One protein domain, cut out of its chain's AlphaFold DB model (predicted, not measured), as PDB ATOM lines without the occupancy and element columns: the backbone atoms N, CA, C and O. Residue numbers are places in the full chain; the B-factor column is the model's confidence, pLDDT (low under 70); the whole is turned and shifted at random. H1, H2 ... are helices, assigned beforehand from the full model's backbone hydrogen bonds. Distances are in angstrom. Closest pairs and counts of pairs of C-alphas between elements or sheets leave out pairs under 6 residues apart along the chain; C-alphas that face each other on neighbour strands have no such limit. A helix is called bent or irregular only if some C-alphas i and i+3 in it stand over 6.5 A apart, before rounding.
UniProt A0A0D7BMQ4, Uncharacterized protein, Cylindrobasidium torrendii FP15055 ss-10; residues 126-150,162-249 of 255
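Overview. This is residues 126 to 150 and 162 to 249 of the 255 residues of an uncharacterized protein of Cylindrobasidium torrendii FP15055 ss-10 (UniProt A0A0D7BMQ4). Four sides of helix make a splayed bundle: H5, the longest helix, is one side, H4 folds back along part of it, H2 and H3 follow one another as the next side, and H1 closes the round by crossing H5 at a slant near H5's end. The unnamed residues 162 to 184 lie at the end of the bundle where H1 and H4 end and H2 and H5 begin. The printed part has 113 residues with five named helices, in the order H1, H2, H3, H4, H5, and no named strand; the class is all helix. The whole is compact, with a radius of gyration of the C-alphas of 13.7 A and spans of 40, 28 and 26 A.

Arrangement. H5, residues 225 to 249, touches H4, residues 205 to 217, at a steep tilt of 41 degrees, opposite ways; the closest C-alphas are those of Phe 206 and Val 236, 5.9 A apart. They form a helical hairpin. H5, with residues 239 to 247 alone, also touches H1, residues 126 to 141, which meets it with residues 128 to 135 alone. Their tilt is steep, 45 degrees, opposite ways, and the closest C-alphas, of Ala 132 and Val 243, are 5.2 A apart. H3, residues 192 to 199, forms a helical hairpin with H4 at a shallow tilt of 16 degrees; the C-alphas of Leu 193 and Ala 209 come closest, 6.6 A. H3 touches residues 129 to 136 of H1 at a shallow tilt of 17 degrees, opposite ways, closest at the C-alphas of Thr 129 and Ala 198, 5.5 A. H2, residues 185 to 190, touches residues 136 to 140 of H1, closest at the C-alphas of Ala 140 and Asn 186, 7.2 A. H2 only just touches H4, with 3 pairs of C-alphas within 8 A. H2 and H3 meet only through their link. H1 and H4, H2 and H5, and H3 and H5 are apart. The helix packing is mostly aligned, but only just: 4 of 6 pairs are at a shallow tilt. In H3, H4 and H5 every O i to N i+4 pair is within hydrogen-bond range; in H1 11 of 12 are, in H2 1 of 2.

Along the chain. H5 is 36.8 A long from first to last C-alpha and ends at C-alpha 249, (-49.543, -59.417, 30.326). H1 begins at C-alpha 126, (-54.903, -50.011, 22.128), and is 22.7 A long; H4 is 17.6 A, H3 10.6 A and H2 8.3 A. H2 is neither bent nor irregular, but only just: C-alphas 185 and 188 are 6.2 A apart.

Size, cuts and confidence. The C-alphas farthest apart, of Arg 127 and Asn 222, are 41.6 A apart. Residues 151 to 161 are not printed, and C-alphas 150 and 162 are 11.4 A apart across this cut, in the link from H1 to H2. The links H2 to H3 and H3 to H4 are tight, and H4 to H5 is short. Residues 165 to 166 pair with residues 179 to 180, antiparallel. Residues 222 to 227, of which 225 to 227 belong to H5, stand free. The mean pLDDT of the printed part is 73.0; residues 142 to 150, 162 to 190, 218 to 224 and 226 are under 70.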
ATOM      1  N   GLN A 126     -53.653 -50.329  21.425       95.75
ATOM      2  CA  GLN A 126     -54.903 -50.011  22.128       95.75
ATOM      3  C   GLN A 126     -55.087 -50.831  23.410       95.75
ATOM      4  O   GLN A 126     -55.433 -50.274  24.449       95.75
ATOM      5  N   ARG A 127     -54.835 -52.145  23.362       96.50
ATOM      6  CA  ARG A 127     -54.907 -53.009  24.553       96.50
ATOM      7  C   ARG A 127     -53.874 -52.614  25.601       96.50
ATOM      8  O   ARG A 127     -54.211 -52.552  26.776       96.50
ATOM      9  N   SER A 128     -52.657 -52.293  25.171       96.38
ATOM     10  CA  SER A 128     -51.595 -51.784  26.042       96.38
ATOM     11  C   SER A 128     -51.995 -50.474  26.722       96.38
ATOM     12  O   SER A 128     -51.802 -50.328  27.924       96.38
ATOM     13  N   THR A 129     -52.637 -49.554  25.999       94.50
ATOM     14  CA  THR A 129     -53.223 -48.343  26.586       94.50
ATOM     15  C   THR A 129     -54.304 -48.669  27.616       94.50
ATOM     16  O   THR A 129     -54.296 -48.102  28.706       94.50
ATOM     17  N   VAL A 130     -55.223 -49.592  27.322       95.00
ATOM     18  CA  VAL A 130     -56.274 -49.993  28.275       95.00
ATOM     19  C   VAL A 130     -55.669 -50.615  29.537       95.00
ATOM     20  O   VAL A 130     -56.051 -50.243  30.641       95.00
ATOM     21  N   ALA A 131     -54.687 -51.507  29.393       95.06
ATOM     22  CA  ALA A 131     -54.000 -52.130  30.523       95.06
ATOM     23  C   ALA A 131     -53.255 -51.095  31.379       95.06
ATOM     24  O   ALA A 131     -53.406 -51.078  32.598       95.06
ATOM     25  N   ALA A 132     -52.511 -50.182  30.750       93.50
ATOM     26  CA  ALA A 132     -51.789 -49.132  31.460       93.50
ATOM     27  C   ALA A 132     -52.746 -48.166  32.187       93.50
ATOM     28  O   ALA A 132     -52.508 -47.781  33.329       93.50
ATOM     29  N   THR A 133     -53.860 -47.789  31.556       91.06
ATOM     30  CA  THR A 133     -54.853 -46.886  32.164       91.06
ATOM     31  C   THR A 133     -55.674 -47.549  33.271       91.06
ATOM     32  O   THR A 133     -56.108 -46.857  34.190       91.06
ATOM     33  N   ALA A 134     -55.834 -48.876  33.251       91.56
ATOM     34  CA  ALA A 134     -56.422 -49.616  34.366       91.56
ATOM     35  C   ALA A 134     -55.576 -49.487  35.645       91.56
ATOM     36  O   ALA A 134     -56.141 -49.259  36.712       91.56
ATOM     37  N   VAL A 135     -54.239 -49.500  35.527       90.56
ATOM     38  CA  VAL A 135     -53.324 -49.275  36.665       90.56
ATOM     39  C   VAL A 135     -53.579 -47.915  37.319       90.56
ATOM     40  O   VAL A 135     -53.644 -47.827  38.540       90.56
ATOM     41  N   LEU A 136     -53.807 -46.857  36.530       85.88
ATOM     42  CA  LEU A 136     -54.202 -45.545  37.071       85.88
ATOM     43  C   LEU A 136     -55.548 -45.586  37.805       85.88
ATOM     44  O   LEU A 136     -55.739 -44.865  38.782       85.88
ATOM     45  N   GLY A 137     -56.494 -46.391  37.317       83.31
ATOM     46  CA  GLY A 137     -57.799 -46.579  37.946       83.31
ATOM     47  C   GLY A 137     -57.683 -47.216  39.329       83.31
ATOM     48  O   GLY A 137     -58.257 -46.689  40.282       83.31
ATOM     49  N   ASP A 138     -56.896 -48.286  39.434       84.56
ATOM     50  CA  ASP A 138     -56.621 -48.980  40.696       84.56
ATOM     51  C   ASP A 138     -55.875 -48.067  41.673       84.56
ATOM     52  O   ASP A 138     -56.236 -47.980  42.846       84.56
ATOM     53  N   TRP A 139     -54.901 -47.308  41.166       76.81
ATOM     54  CA  TRP A 139     -54.134 -46.347  41.956       76.81
ATOM     55  C   TRP A 139     -55.006 -45.222  42.535       76.81
ATOM     56  O   TRP A 139     -54.752 -44.751  43.639       76.81
ATOM     57  N   ALA A 140     -56.064 -44.817  41.826       71.31
ATOM     58  CA  ALA A 140     -57.007 -43.802  42.298       71.31
ATOM     59  C   ALA A 140     -58.079 -44.350  43.263       71.31
ATOM     60  O   ALA A 140     -58.629 -43.583  44.050       71.31
ATOM     61  N   ALA A 141     -58.415 -45.642  43.196       70.38
ATOM     62  CA  ALA A 141     -59.494 -46.239  43.991       70.38
ATOM     63  C   ALA A 141     -59.096 -46.535  45.449       70.38
ATOM     64  O   ALA A 141     -59.965 -46.610  46.318       70.38
ATOM     65  N   GLU A 142     -57.800 -46.687  45.736       64.06
ATOM     66  CA  GLU A 142     -57.301 -46.934  47.099       64.06
ATOM     67  C   GLU A 142     -57.435 -45.701  48.028       64.06
ATOM     68  O   GLU A 142     -57.364 -45.842  49.251       64.06
ATOM     69  N   ASP A 143     -57.698 -44.508  47.476       56.78
ATOM     70  CA  ASP A 143     -57.651 -43.225  48.199       56.78
ATOM     71  C   ASP A 143     -58.988 -42.830  48.879       56.78
ATOM     72  O   ASP A 143     -59.012 -42.143  49.904       56.78
ATOM     73  N   ASP A 144     -60.130 -43.333  48.392       53.84
ATOM     74  CA  ASP A 144     -61.469 -42.920  48.863       53.84
ATOM     75  C   ASP A 144     -61.819 -43.398  50.294       53.84
ATOM     76  O   ASP A 144     -62.850 -43.021  50.858       53.84
ATOM     77  N   ALA A 145     -60.968 -44.216  50.924       51.81
ATOM     78  CA  ALA A 145     -61.253 -44.840  52.216       51.81
ATOM     79  C   ALA A 145     -60.705 -44.088  53.447       51.81
ATOM     80  O   ALA A 145     -60.958 -44.527  54.573       51.81
ATOM     81  N   TYR A 146     -59.951 -42.987  53.295       50.56
ATOM     82  CA  TYR A 146     -59.220 -42.409  54.433       50.56
ATOM     83  C   TYR A 146     -59.307 -40.877  54.542       50.56
ATOM     84  O   TYR A 146     -58.415 -40.132  54.149       50.56
ATOM     85  N   SER A 147     -60.352 -40.384  55.214       53.53
ATOM     86  CA  SER A 147     -60.456 -38.990  55.670       53.53
ATOM     87  C   SER A 147     -59.608 -38.750  56.933       53.53
ATOM     88  O   SER A 147     -60.130 -38.490  58.019       53.53
ATOM     89  N   GLY A 148     -58.289 -38.905  56.824       50.84
ATOM     90  CA  GLY A 148     -57.348 -38.622  57.908       50.84
ATOM     91  C   GLY A 148     -56.898 -37.164  57.869       50.84
ATOM     92  O   GLY A 148     -56.128 -36.786  56.994       50.84
ATOM     93  N   GLY A 149     -57.356 -36.336  58.810       49.69
ATOM     94  CA  GLY A 149     -56.855 -34.966  58.958       49.69
ATOM     95  C   GLY A 149     -55.343 -34.936  59.224       49.69
ATOM     96  O   GLY A 149     -54.811 -35.798  59.923       49.69
ATOM     97  N   CYS A 150     -54.647 -33.936  58.677       49.72
ATOM     98  CA  CYS A 150     -53.216 -33.730  58.900       49.72
ATOM     99  C   CYS A 150     -52.926 -33.541  60.395       49.72
ATOM    100  O   CYS A 150     -53.287 -32.518  60.973       49.72
ATOM    101  N   THR A 162     -61.109 -27.846  53.291       52.56
ATOM    102  CA  THR A 162     -61.708 -29.126  52.863       52.56
ATOM    103  C   THR A 162     -61.110 -29.579  51.526       52.56
ATOM    104  O   THR A 162     -61.838 -29.958  50.608       52.56
ATOM    105  N   ALA A 163     -59.790 -29.458  51.366       47.38
ATOM    106  CA  ALA A 163     -59.128 -29.966  50.178       47.38
ATOM    107  C   ALA A 163     -58.882 -31.471  50.368       47.38
ATOM    108  O   ALA A 163     -58.328 -31.867  51.397       47.38
ATOM    109  N   PRO A 164     -59.303 -32.308  49.413       47.97
ATOM    110  CA  PRO A 164     -58.980 -33.732  49.400       47.97
ATOM    111  C   PRO A 164     -57.462 -33.952  49.436       47.97
ATOM    112  O   PRO A 164     -56.697 -33.303  48.722       47.97
ATOM    113  N   ILE A 165     -57.036 -34.859  50.308       49.03
ATOM    114  CA  ILE A 165     -55.645 -35.289  50.457       49.03
ATOM    115  C   ILE A 165     -55.437 -36.453  49.491       49.03
ATOM    116  O   ILE A 165     -56.306 -37.309  49.404       49.03
ATOM    117  N   LEU A 166     -54.314 -36.458  48.776       47.72
ATOM    118  CA  LEU A 166     -53.889 -37.573  47.935       47.72
ATOM    119  C   LEU A 166     -53.044 -38.508  48.810       47.72
ATOM    120  O   LEU A 166     -51.938 -38.149  49.235       47.72
ATOM    121  N   ILE A 167     -53.567 -39.680  49.143       52.69
ATOM    122  CA  ILE A 167     -52.841 -40.704  49.891       52.69
ATOM    123  C   ILE A 167     -52.347 -41.726  48.886       52.69
ATOM    124  O   ILE A 167     -53.001 -42.711  48.561       52.69
ATOM    125  N   LEU A 168     -51.118 -41.511  48.430       53.06
ATOM    126  CA  LEU A 168     -50.415 -42.512  47.646       53.06
ATOM    127  C   LEU A 168     -49.907 -43.598  48.599       53.06
ATOM    128  O   LEU A 168     -48.919 -43.408  49.315       53.06
ATOM    129  N   GLN A 169     -50.604 -44.735  48.646       53.94
ATOM    130  CA  GLN A 169     -50.070 -45.938  49.274       53.94
ATOM    131  C   GLN A 169     -49.140 -46.647  48.289       53.94
ATOM    132  O   GLN A 169     -49.573 -47.217  47.297       53.94
ATOM    133  N   LEU A 170     -47.843 -46.640  48.593       50.44
ATOM    134  CA  LEU A 170     -46.889 -47.523  47.928       50.44
ATOM    135  C   LEU A 170     -47.175 -48.964  48.358       50.44
ATOM    136  O   LEU A 170     -47.136 -49.278  49.558       50.44
ATOM    137  N   LYS A 171     -47.433 -49.860  47.400       53.66
ATOM    138  CA  LYS A 171     -47.605 -51.285  47.709       53.66
ATOM    139  C   LYS A 171     -46.321 -51.825  48.350       53.66
ATOM    140  O   LYS A 171     -45.228 -51.703  47.813       53.66
ATOM    141  N   GLY A 172     -46.450 -52.419  49.539       48.38
ATOM    142  CA  GLY A 172     -45.339 -53.059  50.258       48.38
ATOM    143  C   GLY A 172     -44.550 -52.166  51.223       48.38
ATOM    144  O   GLY A 172     -43.709 -52.684  51.960       48.38
ATOM    145  N   VAL A 173     -44.840 -50.862  51.311       48.91
ATOM    146  CA  VAL A 173     -44.224 -49.983  52.317       48.91
ATOM    147  C   VAL A 173     -45.260 -49.631  53.386       48.91
ATOM    148  O   VAL A 173     -46.211 -48.902  53.137       48.91
ATOM    149  N   ASN A 174     -45.047 -50.075  54.631       48.66
ATOM    150  CA  ASN A 174     -45.894 -49.720  55.789       48.66
ATOM    151  C   ASN A 174     -45.822 -48.225  56.190       48.66
ATOM    152  O   ASN A 174     -46.240 -47.850  57.286       48.66
ATOM    153  N   LYS A 175     -45.278 -47.352  55.334       49.34
ATOM    154  CA  LYS A 175     -45.238 -45.904  55.542       49.34
ATOM    155  C   LYS A 175     -46.329 -45.263  54.695       49.34
ATOM    156  O   LYS A 175     -46.213 -45.194  53.479       49.34
ATOM    157  N   LYS A 176     -47.373 -44.769  55.360       48.94
ATOM    158  CA  LYS A 176     -48.337 -43.853  54.748       48.94
ATOM    159  C   LYS A 176     -47.712 -42.461  54.723       48.94
ATOM    160  O   LYS A 176     -47.425 -41.904  55.784       48.94
ATOM    161  N   SER A 177     -47.498 -41.925  53.533       48.56
ATOM    162  CA  SER A 177     -47.057 -40.549  53.324       48.56
ATOM    163  C   SER A 177     -48.202 -39.790  52.669       48.56
ATOM    164  O   SER A 177     -48.826 -40.286  51.737       48.56
ATOM    165  N   TYR A 178     -48.508 -38.604  53.185       50.66
ATOM    166  CA  TYR A 178     -49.648 -37.810  52.737       50.66
ATOM    167  C   TYR A 178     -49.140 -36.731  51.784       50.66
ATOM    168  O   TYR A 178     -48.399 -35.842  52.215       50.66
ATOM    169  N   ILE A 179     -49.533 -36.780  50.508       50.34
ATOM    170  CA  ILE A 179     -49.431 -35.606  49.646       50.34
ATOM    171  C   ILE A 179     -50.735 -34.855  49.814       50.34
ATOM    172  O   ILE A 179     -51.789 -35.234  49.313       50.34
ATOM    173  N   HIS A 180     -50.676 -33.735  50.511       47.84
ATOM    174  CA  HIS A 180     -51.761 -32.796  50.369       47.84
ATOM    175  C   HIS A 180     -51.704 -32.200  48.959       47.84
ATOM    176  O   HIS A 180     -50.712 -31.585  48.568       47.84
ATOM    177  N   SER A 181     -52.771 -32.400  48.202       43.28
ATOM    178  CA  SER A 181     -52.944 -31.854  46.863       43.28
ATOM    179  C   SER A 181     -53.873 -30.642  46.939       43.28
ATOM    180  O   SER A 181     -54.831 -30.623  47.710       43.28
ATOM    181  N   ARG A 182     -53.609 -29.603  46.136       38.81
ATOM    182  CA  ARG A 182     -54.557 -28.483  45.954       38.81
ATOM    183  C   ARG A 182     -55.769 -28.871  45.102       38.81
ATOM    184  O   ARG A 182     -56.768 -28.158  45.099       38.81
ATOM    185  N   TYR A 183     -55.657 -29.973  44.370       38.66
ATOM    186  CA  TYR A 183     -56.670 -30.511  43.475       38.66
ATOM    187  C   TYR A 183     -57.318 -31.751  44.099       38.66
ATOM    188  O   TYR A 183     -56.640 -32.487  44.821       38.66
ATOM    189  N   PRO A 184     -58.595 -32.056  43.807       50.94
ATOM    190  CA  PRO A 184     -59.096 -33.404  44.043       50.94
ATOM    191  C   PRO A 184     -58.157 -34.410  43.405       50.94
ATOM    192  O   PRO A 184     -57.738 -34.205  42.266       50.94
ATOM    193  N   ALA A 185     -57.821 -35.464  44.158       51.81
ATOM    194  CA  ALA A 185     -57.024 -36.600  43.700       51.81
ATOM    195  C   ALA A 185     -57.410 -36.993  42.265       51.81
ATOM    196  O   ALA A 185     -56.563 -37.171  41.396       51.81
ATOM    197  N   ASN A 186     -58.715 -36.936  42.006       54.41
ATOM    198  CA  ASN A 186     -59.416 -37.224  40.764       54.41
ATOM    199  C   ASN A 186     -59.040 -36.330  39.562       54.41
ATOM    200  O   ASN A 186     -59.236 -36.768  38.434       54.41
ATOM    201  N   HIS A 187     -58.551 -35.097  39.753       51.25
ATOM    202  CA  HIS A 187     -58.287 -34.152  38.652       51.25
ATOM    203  C   HIS A 187     -56.873 -34.257  38.077       51.25
ATOM    204  O   HIS A 187     -56.730 -34.277  36.856       51.25
ATOM    205  N   VAL A 188     -55.848 -34.355  38.927       56.59
ATOM    206  CA  VAL A 188     -54.447 -34.464  38.474       56.59
ATOM    207  C   VAL A 188     -54.161 -35.875  37.953       56.59
ATOM    208  O   VAL A 188     -53.527 -36.045  36.916       56.59
ATOM    209  N   THR A 189     -54.674 -36.906  38.632       60.75
ATOM    210  CA  THR A 189     -54.319 -38.299  38.313       60.75
ATOM    211  C   THR A 189     -55.077 -38.877  37.118       60.75
ATOM    212  O   THR A 189     -54.518 -39.693  36.394       60.75
ATOM    213  N   LYS A 190     -56.328 -38.464  36.853       65.75
ATOM    214  CA  LYS A 190     -57.128 -39.046  35.753       65.75
ATOM    215  C   LYS A 190     -57.060 -38.292  34.433       65.75
ATOM    216  O   LYS A 190     -57.377 -38.889  33.411       65.75
ATOM    217  N   GLY A 191     -56.720 -37.004  34.433       78.38
ATOM    218  CA  GLY A 191     -56.650 -36.212  33.204       78.38
ATOM    219  C   GLY A 191     -55.300 -36.372  32.513       78.38
ATOM    220  O   GLY A 191     -55.188 -37.031  31.482       78.38
ATOM    221  N   GLU A 192     -54.268 -35.795  33.124       83.44
ATOM    222  CA  GLU A 192     -52.945 -35.635  32.511       83.44
ATOM    223  C   GLU A 192     -52.182 -36.960  32.399       83.44
ATOM    224  O   GLU A 192     -51.642 -37.267  31.339       83.44
ATOM    225  N   LEU A 193     -52.185 -37.797  33.446       82.69
ATOM    226  CA  LEU A 193     -51.531 -39.114  33.380       82.69
ATOM    227  C   LEU A 193     -52.233 -40.056  32.399       82.69
ATOM    228  O   LEU A 193     -51.569 -40.795  31.677       82.69
ATOM    229  N   ASN A 194     -53.564 -40.011  32.329       86.06
ATOM    230  CA  ASN A 194     -54.311 -40.797  31.351       86.06
ATOM    231  C   ASN A 194     -53.989 -40.336  29.927       86.06
ATOM    232  O   ASN A 194     -53.794 -41.163  29.047       86.06
ATOM    233  N   GLU A 195     -53.852 -39.029  29.702       87.88
ATOM    234  CA  GLU A 195     -53.409 -38.505  28.414       87.88
ATOM    235  C   GLU A 195     -51.977 -38.950  28.068       87.88
ATOM    236  O   GLU A 195     -51.717 -39.325  26.923       87.88
ATOM    237  N   ILE A 196     -51.061 -38.981  29.044       87.19
ATOM    238  CA  ILE A 196     -49.698 -39.508  28.864       87.19
ATOM    239  C   ILE A 196     -49.738 -40.992  28.472       87.19
ATOM    240  O   ILE A 196     -49.133 -41.371  27.466       87.19
ATOM    241  N   LEU A 197     -50.488 -41.827  29.198       86.69
ATOM    242  CA  LEU A 197     -50.596 -43.265  28.914       86.69
ATOM    243  C   LEU A 197     -51.360 -43.572  27.621       86.69
ATOM    244  O   LEU A 197     -51.023 -44.517  26.908       86.69
ATOM    245  N   ALA A 198     -52.374 -42.773  27.292       86.62
ATOM    246  CA  ALA A 198     -53.106 -42.879  26.034       86.62
ATOM    247  C   ALA A 198     -52.217 -42.557  24.834       86.62
ATOM    248  O   ALA A 198     -52.397 -43.116  23.752       86.62
ATOM    249  N   ARG A 199     -51.240 -41.669  25.034       88.81
ATOM    250  CA  ARG A 199     -50.271 -41.300  24.014       88.81
ATOM    251  C   ARG A 199     -49.130 -42.297  23.921       88.81
ATOM    252  O   ARG A 199     -48.815 -42.661  22.810       88.81
ATOM    253  N   ALA A 200     -48.498 -42.736  25.002       89.94
ATOM    254  CA  ALA A 200     -47.322 -43.609  24.920       89.94
ATOM    255  C   ALA A 200     -47.291 -44.590  26.103       89.94
ATOM    256  O   ALA A 200     -46.574 -44.351  27.077       89.94
ATOM    257  N   PRO A 201     -48.060 -45.692  26.046       88.31
ATOM    258  CA  PRO A 201     -48.252 -46.566  27.200       88.31
ATOM    259  C   PRO A 201     -46.964 -47.259  27.653       88.31
ATOM    260  O   PRO A 201     -46.851 -47.580  28.824       88.31
ATOM    261  N   GLY A 202     -45.995 -47.472  26.759       84.88
ATOM    262  CA  GLY A 202     -44.688 -48.053  27.085       84.88
ATOM    263  C   GLY A 202     -43.547 -47.040  27.117       84.88
ATOM    264  O   GLY A 202     -42.391 -47.454  27.144       84.88
ATOM    265  N   GLY A 203     -43.847 -45.739  27.031       83.69
ATOM    266  CA  GLY A 203     -42.847 -44.671  27.018       83.69
ATOM    267  C   GLY A 203     -42.103 -44.540  28.333       83.69
ATOM    268  O   GLY A 203     -42.413 -45.209  29.318       83.69
ATOM    269  N   ASP A 204     -41.126 -43.635  28.352       84.06
ATOM    270  CA  ASP A 204     -40.560 -43.181  29.615       84.06
ATOM    271  C   ASP A 204     -41.607 -42.333  30.353       84.06
ATOM    272  O   ASP A 204     -41.678 -41.105  30.252       84.06
ATOM    273  N   ILE A 205     -42.497 -43.039  31.047       86.06
ATOM    274  CA  ILE A 205     -43.546 -42.456  31.874       86.06
ATOM    275  C   ILE A 205     -42.910 -41.741  33.067       86.06
ATOM    276  O   ILE A 205     -43.549 -40.859  33.635       86.06
ATOM    277  N   PHE A 206     -41.661 -42.070  33.425       88.12
ATOM    278  CA  PHE A 206     -41.023 -41.587  34.638       88.12
ATOM    279  C   PHE A 206     -40.959 -40.061  34.665       88.12
ATOM    280  O   PHE A 206     -41.546 -39.439  35.545       88.12
ATOM    281  N   GLU A 207     -40.331 -39.439  33.668       89.62
ATOM    282  CA  GLU A 207     -40.167 -37.979  33.637       89.62
ATOM    283  C   GLU A 207     -41.505 -37.242  33.502       89.62
ATOM    284  O   GLU A 207     -41.747 -36.232  34.169       89.62
ATOM    285  N   SER A 208     -42.416 -37.772  32.681       88.56
ATOM    286  CA  SER A 208     -43.727 -37.152  32.462       88.56
ATOM    287  C   SER A 208     -44.601 -37.225  33.717       88.56
ATOM    288  O   SER A 208     -45.189 -36.221  34.118       88.56
ATOM    289  N   ALA A 209     -44.648 -38.383  34.382       87.69
ATOM    290  CA  ALA A 209     -45.394 -38.566  35.620       87.69
ATOM    291  C   ALA A 209     -44.738 -37.837  36.798       87.69
ATOM    292  O   ALA A 209     -45.447 -37.216  37.589       87.69
ATOM    293  N   LYS A 210     -43.400 -37.838  36.891       90.38
ATOM    294  CA  LYS A 210     -42.649 -37.063  37.888       90.38
ATOM    295  C   LYS A 210     -42.996 -35.589  37.787       90.38
ATOM    296  O   LYS A 210     -43.306 -34.986  38.807       90.38
ATOM    297  N   LYS A 211     -43.008 -35.023  36.580       89.69
ATOM    298  CA  LYS A 211     -43.399 -33.628  36.369       89.69
ATOM    299  C   LYS A 211     -44.826 -33.354  36.856       89.69
ATOM    300  O   LYS A 211     -45.007 -32.464  37.678       89.69
ATOM    301  N   VAL A 212     -45.804 -34.158  36.429       86.88
ATOM    302  CA  VAL A 212     -47.217 -34.011  36.839       86.88
ATOM    303  C   VAL A 212     -47.374 -34.091  38.364       86.88
ATOM    304  O   VAL A 212     -48.047 -33.261  38.975       86.88
ATOM    305  N   LEU A 213     -46.713 -35.055  39.011       83.75
ATOM    306  CA  LEU A 213     -46.764 -35.218  40.465       83.75
ATOM    307  C   LEU A 213     -46.021 -34.101  41.208       83.75
ATOM    308  O   LEU A 213     -46.488 -33.650  42.255       83.75
ATOM    309  N   MET A 214     -44.894 -33.624  40.675       85.19
ATOM    310  CA  MET A 214     -44.163 -32.489  41.236       85.19
ATOM    311  C   MET A 214     -45.010 -31.216  41.184       85.19
ATOM    312  O   MET A 214     -45.158 -30.577  42.227       85.19
ATOM    313  N   ASP A 215     -45.630 -30.914  40.043       84.00
ATOM    314  CA  ASP A 215     -46.506 -29.750  39.854       84.00
ATOM    315  C   ASP A 215     -47.717 -29.810  40.808       84.00
ATOM    316  O   ASP A 215     -48.071 -28.826  41.466       84.00
ATOM    317  N   ALA A 216     -48.304 -30.996  40.993       76.06
ATOM    318  CA  ALA A 216     -49.390 -31.209  41.950       76.06
ATOM    319  C   ALA A 216     -48.954 -31.057  43.420       76.06
ATOM    320  O   ALA A 216     -49.745 -30.634  44.272       76.06
ATOM    321  N   SER A 217     -47.690 -31.372  43.719       72.50
ATOM    322  CA  SER A 217     -47.106 -31.322  45.064       72.50
ATOM    323  C   SER A 217     -46.621 -29.933  45.500       72.50
ATOM    324  O   SER A 217     -46.264 -29.751  46.667       72.50
ATOM    325  N   GLU A 218     -46.588 -28.929  44.615       68.38
ATOM    326  CA  GLU A 218     -46.074 -27.586  44.941       68.38
ATOM    327  C   GLU A 218     -46.868 -26.847  46.025       68.38
ATOM    328  O   GLU A 218     -46.397 -25.846  46.563       68.38
ATOM    329  N   CYS A 219     -48.055 -27.325  46.393       55.31
ATOM    330  CA  CYS A 219     -49.026 -26.454  47.036       55.31
ATOM    331  C   CYS A 219     -49.226 -26.578  48.550       55.31
ATOM    332  O   CYS A 219     -50.002 -25.761  49.049       55.31
ATOM    333  N   VAL A 220     -48.639 -27.532  49.301       53.16
ATOM    334  CA  VAL A 220     -49.261 -27.824  50.619       53.16
ATOM    335  C   VAL A 220     -48.397 -28.037  51.871       53.16
ATOM    336  O   VAL A 220     -48.949 -28.112  52.966       53.16
ATOM    337  N   CYS A 221     -47.072 -27.964  51.844       50.16
ATOM    338  CA  CYS A 221     -46.354 -27.834  53.123       50.16
ATOM    339  C   CYS A 221     -44.925 -27.346  52.936       50.16
ATOM    340  O   CYS A 221     -44.225 -27.827  52.053       50.16
ATOM    341  N   ASN A 222     -44.464 -26.476  53.842       59.88
ATOM    342  CA  ASN A 222     -43.066 -26.039  53.993       59.88
ATOM    343  C   ASN A 222     -42.098 -27.189  54.373       59.88
ATOM    344  O   ASN A 222     -41.045 -26.951  54.965       59.88
ATOM    345  N   GLY A 223     -42.451 -28.446  54.089       59.91
ATOM    346  CA  GLY A 223     -41.536 -29.572  54.203       59.91
ATOM    347  C   GLY A 223     -40.319 -29.352  53.306       59.91
ATOM    348  O   GLY A 223     -40.390 -28.662  52.290       59.91
ATOM    349  N   SER A 224     -39.177 -29.922  53.694       65.62
ATOM    350  CA  SER A 224     -37.958 -29.773  52.900       65.62
ATOM    351  C   SER A 224     -38.190 -30.320  51.485       65.62
ATOM    352  O   SER A 224     -38.644 -31.452  51.319       65.62
ATOM    353  N   LEU A 225     -37.862 -29.521  50.466       71.25
ATOM    354  CA  LEU A 225     -38.024 -29.861  49.046       71.25
ATOM    355  C   LEU A 225     -37.382 -31.217  48.688       71.25
ATOM    356  O   LEU A 225     -37.876 -31.946  47.834       71.25
ATOM    357  N   ARG A 226     -36.333 -31.594  49.429       69.31
ATOM    358  CA  ARG A 226     -35.621 -32.869  49.306       69.31
ATOM    359  C   ARG A 226     -36.465 -34.082  49.713       69.31
ATOM    360  O   ARG A 226     -36.380 -35.117  49.069       69.31
ATOM    361  N   SER A 227     -37.283 -33.972  50.760       76.69
ATOM    362  CA  SER A 227     -38.186 -35.060  51.172       76.69
ATOM    363  C   SER A 227     -39.298 -35.293  50.148       76.69
ATOM    364  O   SER A 227     -39.746 -36.421  49.977       76.69
ATOM    365  N   ARG A 228     -39.713 -34.228  49.454       78.50
ATOM    366  CA  ARG A 228     -40.743 -34.262  48.411       78.50
ATOM    367  C   ARG A 228     -40.261 -34.982  47.158       78.50
ATOM    368  O   ARG A 228     -40.940 -35.883  46.689       78.50
ATOM    369  N   GLU A 229     -39.088 -34.610  46.652       85.25
ATOM    370  CA  GLU A 229     -38.527 -35.222  45.443       85.25
ATOM    371  C   GLU A 229     -38.292 -36.727  45.618       85.25
ATOM    372  O   GLU A 229     -38.702 -37.506  44.767       85.25
ATOM    373  N   ILE A 230     -37.732 -37.144  46.762       83.88
ATOM    374  CA  ILE A 230     -37.519 -38.568  47.070       83.88
ATOM    375  C   ILE A 230     -38.847 -39.333  47.058       83.88
ATOM    376  O   ILE A 230     -38.924 -40.420  46.496       83.88
ATOM    377  N   PHE A 231     -39.895 -38.763  47.657       81.00
ATOM    378  CA  PHE A 231     -41.200 -39.411  47.710       81.00
ATOM    379  C   PHE A 231     -41.856 -39.529  46.329       81.00
ATOM    380  O   PHE A 231     -42.383 -40.587  45.987       81.00
ATOM    381  N   VAL A 232     -41.808 -38.459  45.526       84.94
ATOM    382  CA  VAL A 232     -42.330 -38.485  44.153       84.94
ATOM    383  C   VAL A 232     -41.565 -39.511  43.318       84.94
ATOM    384  O   VAL A 232     -42.197 -40.312  42.637       84.94
ATOM    385  N   ASP A 233     -40.237 -39.566  43.428       88.19
ATOM    386  CA  ASP A 233     -39.424 -40.557  42.720       88.19
ATOM    387  C   ASP A 233     -39.800 -42.000  43.094       88.19
ATOM    388  O   ASP A 233     -39.848 -42.863  42.219       88.19
ATOM    389  N   GLU A 234     -40.079 -42.285  44.370       85.94
ATOM    390  CA  GLU A 234     -40.552 -43.608  44.809       85.94
ATOM    391  C   GLU A 234     -41.936 -43.944  44.233       85.94
ATOM    392  O   GLU A 234     -42.125 -45.046  43.716       85.94
ATOM    393  N   CYS A 235     -42.875 -42.992  44.243       84.00
ATOM    394  CA  CYS A 235     -44.215 -43.168  43.668       84.00
ATOM    395  C   CYS A 235     -44.173 -43.425  42.164       84.00
ATOM    396  O   CYS A 235     -44.841 -44.329  41.671       84.00
ATOM    397  N   VAL A 236     -43.368 -42.656  41.433       88.94
ATOM    398  CA  VAL A 236     -43.234 -42.818  39.985       88.94
ATOM    399  C   VAL A 236     -42.564 -44.151  39.647       88.94
ATOM    400  O   VAL A 236     -42.960 -44.786  38.675       88.94
ATOM    401  N   LYS A 237     -41.587 -44.612  40.444       89.00
ATOM    402  CA  LYS A 237     -40.971 -45.939  40.256       89.00
ATOM    403  C   LYS A 237     -41.975 -47.069  40.440       89.00
ATOM    404  O   LYS A 237     -42.018 -47.953  39.591       89.00
ATOM    405  N   ASP A 238     -42.762 -47.039  41.516       87.81
ATOM    406  CA  ASP A 238     -43.805 -48.044  41.764       87.81
ATOM    407  C   ASP A 238     -44.858 -48.022  40.649       87.81
ATOM    408  O   ASP A 238     -45.184 -49.055  40.069       87.81
ATOM    409  N   PHE A 239     -45.303 -46.829  40.250       87.25
ATOM    410  CA  PHE A 239     -46.245 -46.667  39.149       87.25
ATOM    411  C   PHE A 239     -45.698 -47.203  37.816       87.25
ATOM    412  O   PHE A 239     -46.356 -47.999  37.148       87.25
ATOM    413  N   ALA A 240     -44.474 -46.825  37.438       90.94
ATOM    414  CA  ALA A 240     -43.831 -47.307  36.217       90.94
ATOM    415  C   ALA A 240     -43.620 -48.831  36.243       90.94
ATOM    416  O   ALA A 240     -43.784 -49.490  35.216       90.94
ATOM    417  N   PHE A 241     -43.300 -49.397  37.411       91.31
ATOM    418  CA  PHE A 241     -43.186 -50.839  37.603       91.31
ATOM    419  C   PHE A 241     -44.527 -51.547  37.364       91.31
ATOM    420  O   PHE A 241     -44.584 -52.471  36.557       91.31
ATOM    421  N   GLN A 242     -45.614 -51.067  37.977       91.94
ATOM    422  CA  GLN A 242     -46.954 -51.643  37.806       91.94
ATOM    423  C   GLN A 242     -47.461 -51.530  36.362       91.94
ATOM    424  O   GLN A 242     -48.048 -52.476  35.837       91.94
ATOM    425  N   VAL A 243     -47.194 -50.408  35.681       92.75
ATOM    426  CA  VAL A 243     -47.495 -50.273  34.247       92.75
ATOM    427  C   VAL A 243     -46.674 -51.275  33.431       92.75
ATOM    428  O   VAL A 243     -47.227 -51.950  32.566       92.75
ATOM    429  N   GLY A 244     -45.382 -51.437  33.729       93.38
ATOM    430  CA  GLY A 244     -44.528 -52.440  33.089       93.38
ATOM    431  C   GLY A 244     -45.050 -53.872  33.258       93.38
ATOM    432  O   GLY A 244     -45.109 -54.621  32.279       93.38
ATOM    433  N   GLU A 245     -45.491 -54.238  34.465       94.44
ATOM    434  CA  GLU A 245     -46.133 -55.529  34.728       94.44
ATOM    435  C   GLU A 245     -47.426 -55.682  33.923       94.44
ATOM    436  O   GLU A 245     -47.586 -56.681  33.220       94.44
ATOM    437  N   ALA A 246     -48.310 -54.680  33.933       95.19
ATOM    438  CA  ALA A 246     -49.559 -54.716  33.179       95.19
ATOM    439  C   ALA A 246     -49.315 -54.899  31.670       95.19
ATOM    440  O   ALA A 246     -49.942 -55.751  31.040       95.19
ATOM    441  N   LEU A 247     -48.352 -54.179  31.090       95.06
ATOM    442  CA  LEU A 247     -47.982 -54.319  29.677       95.06
ATOM    443  C   LEU A 247     -47.400 -55.694  29.343       95.06
ATOM    444  O   LEU A 247     -47.621 -56.195  28.240       95.06
ATOM    445  N   SER A 248     -46.678 -56.317  30.277       94.31
ATOM    446  CA  SER A 248     -46.116 -57.658  30.075       94.31
ATOM    447  C   SER A 248     -47.192 -58.742  29.928       94.31
ATOM    448  O   SER A 248     -46.943 -59.762  29.283       94.31
ATOM    449  N   THR A 249     -48.396 -58.505  30.465       95.56
ATOM    450  CA  THR A 249     -49.543 -59.417  30.326       95.56
ATOM    451  C   THR A 249     -50.236 -59.312  28.968       95.56
ATOM    452  O   THR A 249     -50.925 -60.245  28.558       95.56
TER     453      THR A 249